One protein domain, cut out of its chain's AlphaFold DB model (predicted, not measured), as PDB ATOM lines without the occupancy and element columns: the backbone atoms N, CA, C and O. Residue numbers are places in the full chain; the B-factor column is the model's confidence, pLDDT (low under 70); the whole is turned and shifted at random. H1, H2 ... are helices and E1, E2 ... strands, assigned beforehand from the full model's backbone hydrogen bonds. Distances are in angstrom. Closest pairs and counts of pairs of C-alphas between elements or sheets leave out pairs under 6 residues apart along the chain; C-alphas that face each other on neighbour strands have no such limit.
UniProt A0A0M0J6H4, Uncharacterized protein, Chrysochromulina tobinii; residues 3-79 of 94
ATOM      1  N   PHE A   3      71.327 -28.826  77.371       98.19
ATOM      2  CA  PHE A   3      70.699 -27.501  77.418       98.19
ATOM      3  C   PHE A   3      71.703 -26.377  77.162       98.19
ATOM      4  O   PHE A   3      71.344 -25.353  76.595       98.19
ATOM      5  N   GLU A   4      72.959 -26.575  77.560       98.38
ATOM      6  CA  GLU A   4      74.044 -25.608  77.404       98.38
ATOM      7  C   GLU A   4      75.378 -26.353  77.291       98.38
ATOM      8  O   GLU A   4      75.547 -27.401  77.919       98.38
ATOM      9  N   GLY A   5      76.335 -25.784  76.557       97.88
ATOM     10  CA  GLY A   5      77.706 -26.282  76.484       97.88
ATOM     11  C   GLY A   5      77.915 -27.378  75.442       97.88
ATOM     12  O   GLY A   5      77.166 -27.490  74.471       97.88
ATOM     13  N   LEU A   6      78.987 -28.143  75.638       98.25
ATOM     14  CA  LEU A   6      79.455 -29.197  74.747       98.25
ATOM     15  C   LEU A   6      79.909 -30.403  75.569       98.25
ATOM     16  O   LEU A   6      80.793 -30.298  76.426       98.25
ATOM     17  N   VAL A   7      79.351 -31.571  75.262       98.19
ATOM     18  CA  VAL A   7      79.749 -32.846  75.858       98.19
ATOM     19  C   VAL A   7      80.287 -33.781  74.786       98.19
ATOM     20  O   VAL A   7      79.694 -33.937  73.719       98.19
ATOM     21  N   ARG A   8      81.397 -34.449  75.089       98.25
ATOM     22  CA  ARG A   8      81.843 -35.624  74.349       98.25
ATOM     23  C   ARG A   8      81.308 -36.864  75.042       98.25
ATOM     24  O   ARG A   8      81.499 -37.035  76.246       98.25
ATOM     25  N   VAL A   9      80.630 -37.718  74.291       97.62
ATOM     26  CA  VAL A   9      80.084 -38.980  74.782       97.62
ATOM     27  C   VAL A   9      80.811 -40.115  74.094       97.62
ATOM     28  O   VAL A   9      80.811 -40.196  72.866       97.62
ATOM     29  N   THR A  10      81.393 -40.999  74.896       97.50
ATOM     30  CA  THR A  10      82.025 -42.225  74.409       97.50
ATOM     31  C   THR A  10      81.122 -43.399  74.756       97.50
ATOM     32  O   THR A  10      80.777 -43.575  75.924       97.50
ATOM     33  N   THR A  11      80.733 -44.200  73.767       97.44
ATOM     34  CA  THR A  11      79.943 -45.434  73.922       97.44
ATOM     35  C   THR A  11      80.778 -46.650  73.537       97.44
ATOM     36  O   THR A  11      81.647 -46.567  72.671       97.44
ATOM     37  N   ARG A  12      80.530 -47.804  74.171       97.31
ATOM     38  CA  ARG A  12      81.109 -49.087  73.740       97.31
ATOM     39  C   ARG A  12      80.164 -49.771  72.754       97.31
ATOM     40  O   ARG A  12      79.175 -50.375  73.159       97.31
ATOM     41  N   GLU A  13      80.488 -49.720  71.470       95.31
ATOM     42  CA  GLU A  13      79.696 -50.287  70.376       95.31
ATOM     43  C   GLU A  13      80.485 -51.405  69.693       95.31
ATOM     44  O   GLU A  13      81.624 -51.207  69.274       95.31
ATOM     45  N   ASN A  14      79.906 -52.606  69.589       94.50
ATOM     46  CA  ASN A  14      80.533 -53.759  68.921       94.50
ATOM     47  C   ASN A  14      81.981 -54.037  69.377       94.50
ATOM     48  O   ASN A  14      82.859 -54.366  68.581       94.50
ATOM     49  N   GLY A  15      82.247 -53.869  70.677       93.31
ATOM     50  CA  GLY A  15      83.575 -54.088  71.247       93.31
ATOM     51  C   GLY A  15      84.598 -52.999  70.911       93.31
ATOM     52  O   GLY A  15      85.794 -53.254  71.030       93.31
ATOM     53  N   ARG A  16      84.163 -51.799  70.515       96.56
ATOM     54  CA  ARG A  16      85.024 -50.634  70.275       96.56
ATOM     55  C   ARG A  16      84.429 -49.380  70.892       96.56
ATOM     56  O   ARG A  16      83.222 -49.302  71.097       96.56
ATOM     57  N   ASP A  17      85.288 -48.418  71.182       97.75
ATOM     58  CA  ASP A  17      84.864 -47.134  71.725       97.75
ATOM     59  C   ASP A  17      84.545 -46.200  70.557       97.75
ATOM     60  O   ASP A  17      85.319 -46.103  69.602       97.75
ATOM     61  N   VAL A  18      83.384 -45.555  70.614       97.75
ATOM     62  CA  VAL A  18      82.928 -44.592  69.612       97.75
ATOM     63  C   VAL A  18      82.644 -43.276  70.311       97.75
ATOM     64  O   VAL A  18      81.824 -43.221  71.226       97.75
ATOM     65  N   GLU A  19      83.322 -42.217  69.881       98.00
ATOM     66  CA  GLU A  19      83.164 -40.876  70.440       98.00
ATOM     67  C   GLU A  19      82.303 -40.008  69.530       98.00
ATOM     68  O   GLU A  19      82.462 -40.008  68.308       98.00
ATOM     69  N   ARG A  20      81.386 -39.255  70.134       98.19
ATOM     70  CA  ARG A  20      80.558 -38.261  69.449       98.19
ATOM     71  C   ARG A  20      80.444 -37.017  70.321       98.19
ATOM     72  O   ARG A  20      80.424 -37.124  71.548       98.19
ATOM     73  N   GLU A  21      80.371 -35.850  69.697       98.38
ATOM     74  CA  GLU A  21      80.159 -34.581  70.393       98.38
ATOM     75  C   GLU A  21      78.714 -34.116  70.225       98.38
ATOM     76  O   GLU A  21      78.124 -34.290  69.159       98.38
ATOM     77  N   TYR A  22      78.157 -33.558  71.298       98.38
ATOM     78  CA  TYR A  22      76.783 -33.073  71.361       98.38
ATOM     79  C   TYR A  22      76.753 -31.706  72.040       98.38
ATOM     80  O   TYR A  22      77.300 -31.532  73.137       98.38
ATOM     81  N   GLY A  23      76.128 -30.742  71.375       98.38
ATOM     82  CA  GLY A  23      75.966 -29.369  71.830       98.38
ATOM     83  C   GLY A  23      74.556 -29.070  72.334       98.38
ATOM     84  O   GLY A  23      73.688 -29.939  72.401       98.38
ATOM     85  N   ALA A  24      74.321 -27.813  72.707       98.31
ATOM     86  CA  ALA A  24      73.012 -27.345  73.161       98.31
ATOM     87  C   ALA A  24      71.902 -27.638  72.133       98.31
ATOM     88  O   ALA A  24      72.036 -27.327  70.952       98.31
ATOM     89  N   GLY A  25      70.792 -28.211  72.602       98.06
ATOM     90  CA  GLY A  25      69.679 -28.653  71.760       98.06
ATOM     91  C   GLY A  25      69.749 -30.130  71.363       98.06
ATOM     92  O   GLY A  25      68.718 -30.704  71.013       98.06
ATOM     93  N   ASP A  26      70.913 -30.773  71.481       98.31
ATOM     94  CA  ASP A  26      71.066 -32.163  71.072       98.31
ATOM     95  C   ASP A  26      70.469 -33.152  72.081       98.31
ATOM     96  O   ASP A  26      70.611 -33.055  73.313       98.31
ATOM     97  N   LEU A  27      69.841 -34.189  71.525       96.81
ATOM     98  CA  LEU A  27      69.367 -35.349  72.262       96.81
ATOM     99  C   LEU A  27      70.322 -36.527  72.069       96.81
ATOM    100  O   LEU A  27      70.399 -37.121  70.997       96.81
ATOM    101  N   VAL A  28      70.992 -36.916  73.151       96.25
ATOM    102  CA  VAL A  28      71.775 -38.153  73.204       96.25
ATOM    103  C   VAL A  28      70.845 -39.320  73.528       96.25
ATOM    104  O   VAL A  28      70.187 -39.310  74.570       96.25
ATOM    105  N   ILE A  29      70.810 -40.335  72.661       94.56
ATOM    106  CA  ILE A  29      70.119 -41.604  72.915       94.56
ATOM    107  C   ILE A  29      71.162 -42.679  73.197       94.56
ATOM    108  O   ILE A  29      71.931 -43.052  72.315       94.56
ATOM    109  N   VAL A  30      71.165 -43.196  74.424       92.38
ATOM    110  CA  VAL A  30      72.013 -44.323  74.819       92.38
ATOM    111  C   VAL A  30      71.154 -45.592  74.855       92.38
ATOM    112  O   VAL A  30      70.196 -45.643  75.630       92.38
ATOM    113  N   PRO A  31      71.449 -46.618  74.037       91.56
ATOM    114  CA  PRO A  31      70.711 -47.876  74.086       91.56
ATOM    115  C   PRO A  31      70.891 -48.593  75.430       91.56
ATOM    116  O   PRO A  31      71.933 -48.474  76.083       91.56
ATOM    117  N   ALA A  32      69.898 -49.394  75.821       88.38
ATOM    118  CA  ALA A  32      69.952 -50.170  77.058       88.38
ATOM    119  C   ALA A  32      71.219 -51.041  77.129       88.38
ATOM    120  O   ALA A  32      71.625 -51.646  76.138       88.38
ATOM    121  N   ASN A  33      71.820 -51.123  78.319       87.19
ATOM    122  CA  ASN A  33      73.045 -51.885  78.585       87.19
ATOM    123  C   ASN A  33      74.273 -51.463  77.753       87.19
ATOM    124  O   ASN A  33      75.209 -52.247  77.620       87.19
ATOM    125  N   THR A  34      74.304 -50.233  77.228       93.00
ATOM    126  CA  THR A  34      75.483 -49.690  76.537       93.00
ATOM    127  C   THR A  34      76.397 -48.980  77.537       93.00
ATOM    128  O   THR A  34      75.989 -47.962  78.109       93.00
ATOM    129  N   PRO A  35      77.636 -49.457  77.764       95.88
ATOM    130  CA  PRO A  35      78.626 -48.703  78.522       95.88
ATOM    131  C   PRO A  35      78.887 -47.347  77.873       95.88
ATOM    132  O   PRO A  35      79.130 -47.278  76.667       95.88
ATOM    133  N   HIS A  36      78.871 -46.283  78.670       95.38
ATOM    134  CA  HIS A  36      79.099 -44.929  78.183       95.38
ATOM    135  C   HIS A  36      79.763 -44.042  79.241       95.38
ATOM    136  O   HIS A  36      79.700 -44.333  80.437       95.38
ATOM    137  N   ILE A  37      80.412 -42.969  78.793       95.38
ATOM    138  CA  ILE A  37      80.955 -41.905  79.642       95.38
ATOM    139  C   ILE A  37      80.614 -40.545  79.031       95.38
ATOM    140  O   ILE A  37      80.709 -40.356  77.818       95.38
ATOM    141  N   PHE A  38      80.212 -39.603  79.884       95.31
ATOM    142  CA  PHE A  38      79.996 -38.205  79.525       95.31
ATOM    143  C   PHE A  38      81.207 -37.387  79.969       95.31
ATOM    144  O   PHE A  38      81.525 -37.344  81.158       95.31
ATOM    145  N   LYS A  39      81.867 -36.712  79.028       95.38
ATOM    146  CA  LYS A  39      82.969 -35.792  79.306       95.38
ATOM    147  C   LYS A  39      82.586 -34.389  78.860       95.38
ATOM    148  O   LYS A  39      82.562 -34.089  77.669       95.38
ATOM    149  N   ALA A  40      82.269 -33.533  79.826       95.38
ATOM    150  CA  ALA A  40      82.010 -32.123  79.560       95.38
ATOM    151  C   ALA A  40      83.291 -31.462  79.023       95.38
ATOM    152  O   ALA A  40      84.333 -31.504  79.681       95.38
ATOM    153  N   VAL A  41      83.221 -30.891  77.820       96.62
ATOM    154  CA  VAL A  41      84.345 -30.189  77.176       96.62
ATOM    155  C   VAL A  41      84.459 -28.765  77.726       96.62
ATOM    156  O   VAL A  41      85.556 -28.237  77.890       96.62
ATOM    157  N   ASN A  42      83.321 -28.160  78.067       95.81
ATOM    158  CA  ASN A  42      83.201 -26.876  78.754       95.81
ATOM    159  C   ASN A  42      82.080 -26.944  79.814       95.81
ATOM    160  O   ASN A  42      81.529 -28.018  80.074       95.81
ATOM    161  N   ARG A  43      81.738 -25.809  80.446       97.12
ATOM    162  CA  ARG A  43      80.579 -25.730  81.351       97.12
ATOM    163  C   ARG A  43      79.331 -26.193  80.596       97.12
ATOM    164  O   ARG A  43      78.874 -25.525  79.679       97.12
ATOM    165  N   THR A  44      78.811 -27.343  81.005       96.88
ATOM    166  CA  THR A  44      77.727 -28.041  80.315       96.88
ATOM    167  C   THR A  44      76.587 -28.279  81.287       96.88
ATOM    168  O   THR A  44      76.814 -28.720  82.415       96.88
ATOM    169  N   VAL A  45      75.362 -28.014  80.839       97.62
ATOM    170  CA  VAL A  45      74.138 -28.342  81.572       97.62
ATOM    171  C   VAL A  45      73.373 -29.375  80.761       97.62
ATOM    172  O   VAL A  45      73.054 -29.151  79.594       97.62
ATOM    173  N   MET A  46      73.065 -30.512  81.378       97.38
ATOM    174  CA  MET A  46      72.314 -31.590  80.743       97.38
ATOM    175  C   MET A  46      71.343 -32.246  81.721       97.38
ATOM    176  O   MET A  46      71.582 -32.253  82.926       97.38
ATOM    177  N   ALA A  47      70.270 -32.825  81.185       94.75
ATOM    178  CA  ALA A  47      69.407 -33.747  81.916       94.75
ATOM    179  C   ALA A  47      69.449 -35.139  81.293       94.75
ATOM    180  O   ALA A  47      69.438 -35.303  80.065       94.75
ATOM    181  N   GLU A  48      69.437 -36.127  82.178       91.62
ATOM    182  CA  GLU A  48      69.316 -37.543  81.884       91.62
ATOM    183  C   GLU A  48      67.984 -38.050  82.442       91.62
ATOM    184  O   GLU A  48      67.578 -37.681  83.543       91.62
ATOM    185  N   TRP A  49      67.289 -38.888  81.676       89.38
ATOM    186  CA  TRP A  49      66.073 -39.559  82.121       89.38
ATOM    187  C   TRP A  49      65.968 -40.933  81.470       89.38
ATOM    188  O   TRP A  49      66.449 -41.160  80.360       89.38
ATOM    189  N   TRP A  50      65.338 -41.858  82.186       85.81
ATOM    190  CA  TRP A  50      65.257 -43.263  81.813       85.81
ATOM    191  C   TRP A  50      63.809 -43.591  81.460       85.81
ATOM    192  O   TRP A  50      62.873 -43.118  82.108       85.81
ATOM    193  N   ARG A  51      63.597 -44.380  80.404       81.50
ATOM    194  CA  ARG A  51      62.249 -44.852  80.072       81.50
ATOM    195  C   ARG A  51      61.891 -46.033  80.970       81.50
ATOM    196  O   ARG A  51      62.214 -47.168  80.644       81.50
ATOM    197  N   GLY A  52      61.173 -45.735  82.052       76.56
ATOM    198  CA  GLY A  52      60.595 -46.721  82.968       76.56
ATOM    199  C   GLY A  52      61.568 -47.224  84.038       76.56
ATOM    200  O   GLY A  52      62.741 -47.460  83.764       76.56
ATOM    201  N   GLY A  53      61.051 -47.414  85.255       74.19
ATOM    202  CA  GLY A  53      61.779 -47.994  86.387       74.19
ATOM    203  C   GLY A  53      62.414 -46.982  87.345       74.19
ATOM    204  O   GLY A  53      62.398 -45.772  87.121       74.19
ATOM    205  N   SER A  54      62.948 -47.516  88.442       81.31
ATOM    206  CA  SER A  54      63.766 -46.781  89.407       81.31
ATOM    207  C   SER A  54      65.194 -46.622  88.888       81.31
ATOM    208  O   SER A  54      65.654 -47.394  88.050       81.31
ATOM    209  N   PHE A  55      65.916 -45.636  89.415       79.56
ATOM    210  CA  PHE A  55      67.332 -45.454  89.111       79.56
ATOM    211  C   PHE A  55      68.161 -46.677  89.543       79.56
ATOM    212  O   PHE A  55      68.120 -47.077  90.707       79.56
ATOM    213  N   GLU A  56      68.960 -47.221  88.623       80.31
ATOM    214  CA  GLU A  56      69.964 -48.254  88.895       80.31
ATOM    215  C   GLU A  56      71.321 -47.831  88.323       80.31
ATOM    216  O   GLU A  56      71.454 -47.589  87.125       80.31
ATOM    217  N   ALA A  57      72.365 -47.807  89.153       80.00
ATOM    218  CA  ALA A  57      73.721 -47.522  88.695       80.00
ATOM    219  C   ALA A  57      74.501 -48.821  88.447       80.00
ATOM    220  O   ALA A  57      74.758 -49.592  89.373       80.00
ATOM    221  N   ARG A  58      74.936 -49.049  87.201       85.06
ATOM    222  CA  ARG A  58      75.862 -50.133  86.831       85.06
ATOM    223  C   ARG A  58      77.108 -49.534  86.202       85.06
ATOM    224  O   ARG A  58      77.021 -48.761  85.254       85.06
ATOM    225  N   TYR A  59      78.274 -49.909  86.717       89.19
ATOM    226  CA  TYR A  59      79.540 -49.326  86.284       89.19
ATOM    227  C   TYR A  59      80.325 -50.287  85.402       89.19
ATOM    228  O   TYR A  59      80.694 -51.385  85.822       89.19
ATOM    229  N   TYR A  60      80.659 -49.836  84.195       92.69
ATOM    230  CA  TYR A  60      81.650 -50.511  83.373       92.69
ATOM    231  C   TYR A  60      83.047 -50.202  83.919       92.69
ATOM    232  O   TYR A  60      83.514 -49.064  83.848       92.69
ATOM    233  N   ARG A  61      83.701 -51.213  84.505       93.62
ATOM    234  CA  ARG A  61      84.966 -51.057  85.248       93.62
ATOM    235  C   ARG A  61      86.055 -50.279  84.488       93.62
ATOM    236  O   ARG A  61      86.644 -49.405  85.121       93.62
ATOM    237  N   PRO A  62      86.300 -50.508  83.180       92.88
ATOM    238  CA  PRO A  62      87.313 -49.752  82.441       92.88
ATOM    239  C   PRO A  62      87.066 -48.242  82.393       92.88
ATOM    240  O   PRO A  62      88.013 -47.475  82.528       92.88
ATOM    241  N   TYR A  63      85.813 -47.801  82.252       93.69
ATOM    242  CA  TYR A  63      85.485 -46.370  82.272       93.69
ATOM    243  C   TYR A  63      85.454 -45.830  83.699       93.69
ATOM    244  O   TYR A  63      85.933 -44.731  83.959       93.69
ATOM    245  N   ARG A  64      84.938 -46.621  84.650       93.06
ATOM    246  CA  ARG A  64      84.864 -46.207  86.054       93.06
ATOM    247  C   ARG A  64      86.242 -45.921  86.645       93.06
ATOM    248  O   ARG A  64      86.380 -44.943  87.365       93.06
ATOM    249  N   LYS A  65      87.251 -46.717  86.278       92.50
ATOM    250  CA  LYS A  65      88.639 -46.498  86.692       92.50
ATOM    251  C   LYS A  65      89.140 -45.098  86.312       92.50
ATOM    252  O   LYS A  65      89.712 -44.428  87.158       92.50
ATOM    253  N   GLN A  66      88.857 -44.640  85.091       90.25
ATOM    254  CA  GLN A  66      89.254 -43.301  84.633       90.25
ATOM    255  C   GLN A  66      88.589 -42.198  85.472       90.25
ATOM    256  O   GLN A  66      89.229 -41.222  85.843       90.25
ATOM    257  N   VAL A  67      87.307 -42.374  85.812       88.38
ATOM    258  CA  VAL A  67      86.571 -41.428  86.668       88.38
ATOM    259  C   VAL A  67      87.153 -41.384  88.080       88.38
ATOM    260  O   VAL A  67      87.281 -40.304  88.652       88.38
ATOM    261  N   ASP A  68      87.491 -42.541  88.648       91.69
ATOM    262  CA  ASP A  68      88.068 -42.623  89.989       91.69
ATOM    263  C   ASP A  68      89.450 -41.947  90.034       91.69
ATOM    264  O   ASP A  68      89.685 -41.112  90.907       91.69
ATOM    265  N   GLU A  69      90.311 -42.202  89.043       91.44
ATOM    266  CA  GLU A  69      91.631 -41.561  88.908       91.44
ATOM    267  C   GLU A  69      91.516 -40.028  88.770       91.44
ATOM    268  O   GLU A  69      92.229 -39.282  89.451       91.44
ATOM    269  N   ASP A  70      90.570 -39.537  87.962       86.44
ATOM    270  CA  ASP A  70      90.304 -38.100  87.807       86.44
ATOM    271  C   ASP A  70      89.816 -37.453  89.117       86.44
ATOM    272  O   ASP A  70      90.190 -36.320  89.445       86.44
ATOM    273  N   LEU A  71      88.965 -38.147  89.883       87.31
ATOM    274  CA  LEU A  71      88.459 -37.657  91.168       87.31
ATOM    275  C   LEU A  71      89.551 -37.629  92.236       87.31
ATOM    276  O   LEU A  71      89.643 -36.649  92.981       87.31
ATOM    277  N   GLU A  72      90.384 -38.666  92.305       90.81
ATOM    278  CA  GLU A  72      91.542 -38.716  93.197       90.81
ATOM    279  C   GLU A  72      92.508 -37.568  92.903       90.81
ATOM    280  O   GLU A  72      92.883 -36.823  93.816       90.81
ATOM    281  N   TRP A  73      92.842 -37.355  91.627       83.69
ATOM    282  CA  TRP A  73      93.694 -36.245  91.208       83.69
ATOM    283  C   TRP A  73      93.100 -34.886  91.588       83.69
ATOM    284  O   TRP A  73      93.772 -34.064  92.216       83.69
ATOM    285  N   ARG A  74      91.818 -34.656  91.277       82.19
ATOM    286  CA  ARG A  74      91.120 -33.418  91.656       82.19
ATOM    287  C   ARG A  74      91.170 -33.189  93.158       82.19
ATOM    288  O   ARG A  74      91.466 -32.078  93.575       82.19
ATOM    289  N   ASN A  75      90.901 -34.213  93.964       84.75
ATOM    290  CA  ASN A  75      90.933 -34.092  95.419       84.75
ATOM    291  C   ASN A  75      92.327 -33.739  95.940       84.75
ATOM    292  O   ASN A  75      92.434 -32.888  96.814       84.75
ATOM    293  N   LYS A  76      93.384 -34.313  95.359       84.81
ATOM    294  CA  LYS A  76      94.770 -33.974  95.699       84.81
ATOM    295  C   LYS A  76      95.133 -32.527  95.344       84.81
ATOM    296  O   LYS A  76      95.896 -31.892  96.062       84.81
ATOM    297  N   CYS A  77      94.611 -32.007  94.235       76.69
ATOM    298  CA  CYS A  77      94.931 -30.663  93.748       76.69
ATOM    299  C   CYS A  77      94.041 -29.547  94.306       76.69
ATOM    300  O   CYS A  77      94.369 -28.380  94.092       76.69
ATOM    301  N   LYS A  78      92.944 -29.865  95.011       71.00
ATOM    302  CA  LYS A  78      92.026 -28.865  95.596       71.00
ATOM    303  C   LYS A  78      92.730 -27.862  96.508       71.00
ATOM    304  O   LYS A  78      92.336 -26.704  96.524       71.00
ATOM    305  N   ASP A  79      93.796 -28.287  97.181       67.94
ATOM    306  CA  ASP A  79      94.564 -27.441  98.100       67.94
ATOM    307  C   ASP A  79      95.739 -26.712  97.416       67.94
ATOM    308  O   ASP A  79      96.416 -25.898  98.036       67.94
TER     309      ASP A  79
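This is residues 3 to 79 of the 94 residues of an uncharacterized protein of Chrysochromulina tobinii (UniProt A0A0M0J6H4). A small sheet of three antiparallel strands, E1 to E3, is joined by one long loop, residues 41 to 60, to one helix, H1, which only grazes the sheet with residues 63 to 67 and sticks out as an arm from residue 68 on. A second projection is the loop at residues 52 to 57. The printed part has 77 residues, with E1, E2, E3 and H1 in that order along the chain and the sheet in the order E2, E1, E3. The class is mixed, helices and strands, with under half of the residues, 38, in named elements. The whole is only just loose, close to compact, with a radius of gyration of the C-alphas of 13.9 A and spans of 41 by 28 by 28 A.

E1, residues 6 to 13, begins at C-alpha 6 (79.455, -29.197, 74.747) and is 21.5 A long. E2, residues 16 to 23, is 23.2 A long. E3 is residues 36 to 40, 13.2 A. H1, residues 61 to 77, is 24.2 A long and ends at C-alpha 77 (94.931, -30.663, 93.748).

E1, the inner strand, forms a hairpin with E2, antiparallel at 156 degrees; N 9 and O 20 are within hydrogen-bond range at 2.8 A. E1 and E3 are antiparallel at 164 degrees, with N 39 and O 8 at 2.8 A. The edge strands E2 and E3 are apart. The closest C-alphas of E3 and H1 are those of Ile 37 and Tyr 63, 6.9 A apart. In H1, 12 of 13 O i to N i+4 pairs are within hydrogen-bond range.

The two C-alphas farthest apart are those of Gly 52 and Asp 79, 41.9 A. The printed part has no cut. The link E1 to E2 is tight; those from E2 to E3, 12 residues, and from E3 to H1, 20 residues, are long. Mean pLDDT of the printed part is 91.7, and residue 79 is under 70.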